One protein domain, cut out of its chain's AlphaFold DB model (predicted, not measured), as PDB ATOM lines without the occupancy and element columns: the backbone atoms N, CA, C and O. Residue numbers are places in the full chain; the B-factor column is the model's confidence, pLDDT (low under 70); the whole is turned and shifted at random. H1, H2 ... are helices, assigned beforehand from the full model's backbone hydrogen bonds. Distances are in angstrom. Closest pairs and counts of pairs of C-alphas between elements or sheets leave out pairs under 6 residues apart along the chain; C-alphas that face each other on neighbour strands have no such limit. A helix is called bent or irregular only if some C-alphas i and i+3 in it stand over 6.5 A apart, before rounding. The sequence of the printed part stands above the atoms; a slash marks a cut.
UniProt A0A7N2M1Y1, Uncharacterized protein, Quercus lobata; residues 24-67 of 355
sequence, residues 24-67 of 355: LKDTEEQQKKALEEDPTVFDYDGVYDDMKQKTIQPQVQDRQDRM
ATOM      1  N   LEU A  24      -8.682  41.577 -21.942       88.69
ATOM      2  CA  LEU A  24      -8.594  40.140 -21.656       88.69
ATOM      3  C   LEU A  24      -9.982  39.488 -21.589       88.69
ATOM      4  O   LEU A  24     -10.193  38.462 -22.227       88.69
ATOM      5  N   LYS A  25     -10.951  40.118 -20.912       91.81
ATOM      6  CA  LYS A  25     -12.349  39.654 -20.902       91.81
ATOM      7  C   LYS A  25     -12.984  39.700 -22.284       91.81
ATOM      8  O   LYS A  25     -13.640  38.745 -22.674       91.81
ATOM      9  N   ASP A  26     -12.737  40.771 -23.033       92.00
ATOM     10  CA  ASP A  26     -13.234  40.916 -24.401       92.00
ATOM     11  C   ASP A  26     -12.705  39.763 -25.291       92.00
ATOM     12  O   ASP A  26     -13.441  39.239 -26.126       92.00
ATOM     13  N   THR A  27     -11.461  39.299 -25.073       89.69
ATOM     14  CA  THR A  27     -10.923  38.090 -25.733       89.69
ATOM     15  C   THR A  27     -11.444  36.768 -25.159       89.69
ATOM     16  O   THR A  27     -11.650  35.833 -25.929       89.69
ATOM     17  N   GLU A  28     -11.696  36.667 -23.851       89.81
ATOM     18  CA  GLU A  28     -12.289  35.476 -23.214       89.81
ATOM     19  C   GLU A  28     -13.732  35.245 -23.699       89.81
ATOM     20  O   GLU A  28     -14.102  34.115 -24.015       89.81
ATOM     21  N   GLU A  29     -14.538  36.305 -23.838       92.69
ATOM     22  CA  GLU A  29     -15.891  36.231 -24.407       92.69
ATOM     23  C   GLU A  29     -15.865  35.844 -25.894       92.69
ATOM     24  O   GLU A  29     -16.672  35.017 -26.323       92.69
ATOM     25  N   GLN A  30     -14.914  36.367 -26.677       89.44
ATOM     26  CA  GLN A  30     -14.735  35.983 -28.085       89.44
ATOM     27  C   GLN A  30     -14.305  34.516 -28.239       89.44
ATOM     28  O   GLN A  30     -14.861  33.809 -29.077       89.44
ATOM     29  N   GLN A  31     -13.370  34.037 -27.411       87.31
ATOM     30  CA  GLN A  31     -12.978  32.623 -27.379       87.31
ATOM     31  C   GLN A  31     -14.159  31.735 -26.981       87.31
ATOM     32  O   GLN A  31     -14.473  30.783 -27.689       87.31
ATOM     33  N   LYS A  32     -14.866  32.076 -25.897       91.06
ATOM     34  CA  LYS A  32     -16.040  31.324 -25.435       91.06
ATOM     35  C   LYS A  32     -17.130  31.247 -26.509       91.06
ATOM     36  O   LYS A  32     -17.664  30.167 -26.733       91.06
ATOM     37  N   LYS A  33     -17.409  32.351 -27.212       91.88
ATOM     38  CA  LYS A  33     -18.366  32.384 -28.328       91.88
ATOM     39  C   LYS A  33     -17.923  31.501 -29.501       91.88
ATOM     40  O   LYS A  33     -18.755  30.811 -30.071       91.88
ATOM     41  N   ALA A  34     -16.628  31.472 -29.825       87.75
ATOM     42  CA  ALA A  34     -16.095  30.591 -30.865       87.75
ATOM     43  C   ALA A  34     -16.224  29.097 -30.496       87.75
ATOM     44  O   ALA A  34     -16.639  28.306 -31.337       87.75
ATOM     45  N   LEU A  35     -15.953  28.721 -29.235       87.31
ATOM     46  CA  LEU A  35     -16.173  27.349 -28.742       87.31
ATOM     47  C   LEU A  35     -17.664  26.961 -28.668       87.31
ATOM     48  O   LEU A  35     -17.984  25.777 -28.746       87.31
ATOM     49  N   GLU A  36     -18.568  27.929 -28.487       88.44
ATOM     50  CA  GLU A  36     -20.024  27.710 -28.500       88.44
ATOM     51  C   GLU A  36     -20.605  27.574 -29.917       88.44
ATOM     52  O   GLU A  36     -21.662  26.966 -30.075       88.44
ATOM     53  N   GLU A  37     -19.930  28.114 -30.937       90.12
ATOM     54  CA  GLU A  37     -20.339  28.003 -32.344       90.12
ATOM     55  C   GLU A  37     -19.878  26.682 -32.981       90.12
ATOM     56  O   GLU A  37     -20.686  26.016 -33.628       90.12
ATOM     57  N   ASP A  38     -18.627  26.266 -32.754       87.69
ATOM     58  CA  ASP A  38     -18.149  24.911 -33.063       87.69
ATOM     59  C   ASP A  38     -16.944  24.545 -32.160       87.69
ATOM     60  O   ASP A  38     -15.918  25.232 -32.190       87.69
ATOM     61  N   PRO A  39     -17.007  23.454 -31.366       88.69
ATOM     62  CA  PRO A  39     -15.894  23.027 -30.510       88.69
ATOM     63  C   PRO A  39     -14.626  22.633 -31.295       88.69
ATOM     64  O   PRO A  39     -13.550  22.544 -30.705       88.69
ATOM     65  N   THR A  40     -14.739  22.417 -32.608       89.25
ATOM     66  CA  THR A  40     -13.653  22.021 -33.521       89.25
ATOM     67  C   THR A  40     -12.849  23.217 -34.057       89.25
ATOM     68  O   THR A  40     -11.803  23.017 -34.669       89.25
ATOM     69  N   VAL A  41     -13.264  24.468 -33.797       88.12
ATOM     70  CA  VAL A  41     -12.651  25.703 -34.357       88.12
ATOM     71  C   VAL A  41     -11.139  25.832 -34.119       88.12
ATOM     72  O   VAL A  41     -10.446  26.480 -34.902       88.12
ATOM     73  N   PHE A  42     -10.620  25.213 -33.055       87.94
ATOM     74  CA  PHE A  42      -9.200  25.251 -32.690       87.94
ATOM     75  C   PHE A  42      -8.445  23.941 -32.984       87.94
ATOM     76  O   PHE A  42      -7.248  23.861 -32.695       87.94
ATOM     77  N   ASP A  43      -9.092  22.935 -33.588       89.88
ATOM     78  CA  ASP A  43      -8.448  21.686 -34.022       89.88
ATOM     79  C   ASP A  43      -7.739  21.852 -35.380       89.88
ATOM     80  O   ASP A  43      -8.098  21.286 -36.416       89.88
ATOM     81  N   TYR A  44      -6.694  22.679 -35.371       86.62
ATOM     82  CA  TYR A  44      -5.825  22.875 -36.531       86.62
ATOM     83  C   TYR A  44      -5.016  21.620 -36.888       86.62
ATOM     84  O   TYR A  44      -4.589  21.489 -38.036       86.62
ATOM     85  N   ASP A  45      -4.803  20.718 -35.925       92.50
ATOM     86  CA  ASP A  45      -4.024  19.491 -36.109       92.50
ATOM     87  C   ASP A  45      -4.853  18.463 -36.887       92.50
ATOM     88  O   ASP A  45      -4.420  18.015 -37.948       92.50
ATOM     89  N   GLY A  46      -6.102  18.218 -36.470       89.88
ATOM     90  CA  GLY A  46      -7.052  17.365 -37.183       89.88
ATOM     91  C   GLY A  46      -7.257  17.795 -38.637       89.88
ATOM     92  O   GLY A  46      -7.138  16.967 -39.535       89.88
ATOM     93  N   VAL A  47      -7.464  19.092 -38.907       89.38
ATOM     94  CA  VAL A  47      -7.599  19.610 -40.288       89.38
ATOM     95  C   VAL A  47      -6.315  19.418 -41.109       89.38
ATOM     96  O   VAL A  47      -6.383  19.083 -42.297       89.38
ATOM     97  N   TYR A  48      -5.140  19.610 -40.503       89.62
ATOM     98  CA  TYR A  48      -3.855  19.423 -41.177       89.62
ATOM     99  C   TYR A  48      -3.580  17.947 -41.480       89.62
ATOM    100  O   TYR A  48      -3.193  17.622 -42.608       89.62
ATOM    101  N   ASP A  49      -3.846  17.051 -40.531       90.94
ATOM    102  CA  ASP A  49      -3.763  15.605 -40.728       90.94
ATOM    103  C   ASP A  49      -4.740  15.143 -41.810       90.94
ATOM    104  O   ASP A  49      -4.352  14.379 -42.692       90.94
ATOM    105  N   ASP A  50      -5.961  15.675 -41.845       89.88
ATOM    106  CA  ASP A  50      -6.948  15.373 -42.884       89.88
ATOM    107  C   ASP A  50      -6.452  15.816 -44.279       89.88
ATOM    108  O   ASP A  50      -6.577  15.084 -45.268       89.88
ATOM    109  N   MET A  51      -5.800  16.983 -44.379       86.50
ATOM    110  CA  MET A  51      -5.132  17.439 -45.609       86.50
ATOM    111  C   MET A  51      -3.942  16.546 -46.002       86.50
ATOM    112  O   MET A  51      -3.759  16.246 -47.190       86.50
ATOM    113  N   LYS A  52      -3.133  16.087 -45.038       88.81
ATOM    114  CA  LYS A  52      -2.022  15.156 -45.303       88.81
ATOM    115  C   LYS A  52      -2.529  13.789 -45.730       88.81
ATOM    116  O   LYS A  52      -2.047  13.275 -46.734       88.81
ATOM    117  N   GLN A  53      -3.533  13.239 -45.057       85.25
ATOM    118  CA  GLN A  53      -4.170  11.979 -45.421       85.25
ATOM    119  C   GLN A  53      -4.742  12.047 -46.840       85.25
ATOM    120  O   GLN A  53      -4.414  11.185 -47.651       85.25
ATOM    121  N   LYS A  54      -5.473  13.110 -47.202       84.19
ATOM    122  CA  LYS A  54      -5.984  13.318 -48.577       84.19
ATOM    123  C   LYS A  54      -4.867  13.457 -49.622       84.19
ATOM    124  O   LYS A  54      -5.048  13.048 -50.764       84.19
ATOM    125  N   THR A  55      -3.693  13.963 -49.236       82.25
ATOM    126  CA  THR A  55      -2.492  14.009 -50.099       82.25
ATOM    127  C   THR A  55      -1.799  12.640 -50.217       82.25
ATOM    128  O   THR A  55      -1.257  12.300 -51.268       82.25
ATOM    129  N   ILE A  56      -1.812  11.838 -49.149       80.88
ATOM    130  CA  ILE A  56      -1.132  10.536 -49.054       80.88
ATOM    131  C   ILE A  56      -1.969   9.408 -49.676       80.88
ATOM    132  O   ILE A  56      -1.405   8.531 -50.325       80.88
ATOM    133  N   GLN A  57      -3.298   9.440 -49.536       76.75
ATOM    134  CA  GLN A  57      -4.244   8.456 -50.085       76.75
ATOM    135  C   GLN A  57      -3.993   8.101 -51.566       76.75
ATOM    136  O   GLN A  57      -3.792   6.916 -51.836       76.75
ATOM    137  N   PRO A  58      -3.910   9.047 -52.528       81.62
ATOM    138  CA  PRO A  58      -3.638   8.702 -53.927       81.62
ATOM    139  C   PRO A  58      -2.248   8.080 -54.127       81.62
ATOM    140  O   PRO A  58      -2.091   7.191 -54.961       81.62
ATOM    141  N   GLN A  59      -1.244   8.474 -53.332       78.19
ATOM    142  CA  GLN A  59       0.085   7.857 -53.379       78.19
ATOM    143  C   GLN A  59       0.083   6.438 -52.786       78.19
ATOM    144  O   GLN A  59       0.840   5.579 -53.233       78.19
ATOM    145  N   VAL A  60      -0.754   6.171 -51.780       78.81
ATOM    146  CA  VAL A  60      -0.962   4.827 -51.224       78.81
ATOM    147  C   VAL A  60      -1.720   3.944 -52.216       78.81
ATOM    148  O   VAL A  60      -1.340   2.786 -52.376       78.81
ATOM    149  N   GLN A  61      -2.710   4.486 -52.927       78.19
ATOM    150  CA  GLN A  61      -3.460   3.770 -53.960       78.19
ATOM    151  C   GLN A  61      -2.552   3.368 -55.135       78.19
ATOM    152  O   GLN A  61      -2.406   2.183 -55.418       78.19
ATOM    153  N   ASP A  62      -1.812   4.322 -55.710       79.38
ATOM    154  CA  ASP A  62      -0.821   4.075 -56.771       79.38
ATOM    155  C   ASP A  62       0.269   3.067 -56.336       79.38
ATOM    156  O   ASP A  62       0.709   2.231 -57.125       79.38
ATOM    157  N   ARG A  63       0.667   3.055 -55.054       79.75
ATOM    158  CA  ARG A  63       1.565   2.017 -54.507       79.75
ATOM    159  C   ARG A  63       0.915   0.634 -54.421       79.75
ATOM    160  O   ARG A  63       1.633  -0.349 -54.594       79.75
ATOM    161  N   GLN A  64      -0.385   0.534 -54.139       73.56
ATOM    162  CA  GLN A  64      -1.111  -0.742 -54.138       73.56
ATOM    163  C   GLN A  64      -1.273  -1.273 -55.568       73.56
ATOM    164  O   GLN A  64      -0.934  -2.428 -55.826       73.56
ATOM    165  N   ASP A  65      -1.676  -0.417 -56.508       75.69
ATOM    166  CA  ASP A  65      -1.890  -0.785 -57.914       75.69
ATOM    167  C   ASP A  65      -0.576  -1.148 -58.639       75.69
ATOM    168  O   ASP A  65      -0.560  -2.006 -59.527       75.69
ATOM    169  N   ARG A  66       0.562  -0.573 -58.217       78.94
ATOM    170  CA  ARG A  66       1.915  -0.945 -58.685       78.94
ATOM    171  C   ARG A  66       2.493  -2.220 -58.056       78.94
ATOM    172  O   ARG A  66       3.633  -2.572 -58.375       78.94
ATOM    173  N   MET A  67       1.782  -2.921 -57.169       72.62
ATOM    174  CA  MET A  67       2.307  -4.161 -56.583       72.62
ATOM    175  C   MET A  67       2.593  -5.215 -57.674       72.62
ATOM    176  O   MET A  67       1.754  -5.438 -58.549       72.62
TER     177      MET A  67
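What this domain is: This is residues 24 to 67 of the 355 residues of an uncharacterized protein of Quercus lobata (UniProt A0A7N2M1Y1). Two helices, H1 and then the longer, bent H2, follow one another end on as a long thin rod, joined by a looped link and with no packing between them. The printed part has 44 residues with two named helices and no named strand, and its class is all helix. It is extended, with a radius of gyration of the C-alphas of 18.1 A and spans of 58 by 16 by 7 A.

Where its parts are: H1, residues 24 to 37, begins with C-alpha 24 at (-8.594, 40.140, -21.656) and is 20.0 A long from first to last C-alpha. H2, residues 44 to 65, was assigned as one helix by its hydrogen bonds but is bent, with C-alphas 55 and 58 6.6 A apart. Its arm H2a, residues 44 to 55, is 16.5 A long. Its arm H2b, residues 58 to 65, is 10.4 A long and ends with C-alpha 65 at (-1.890, -0.785, -57.914).

How they stand to each other: H1 is apart from H2a and from H2b. H2a and H2b stand at a steep tilt of 39 degrees. In H1, H2a and H2b every O i to N i+4 pair is within hydrogen-bond range.

The domain as a whole: The C-alphas of Lys 25 and Met 67, the two farthest apart, are 58.4 A apart. The printed part has no cut, and the link from H1 to H2, 6 residues, is short. Residues 43 to 67 stand free. Mean pLDDT of the printed part is 85.9, and no printed residue is under 70.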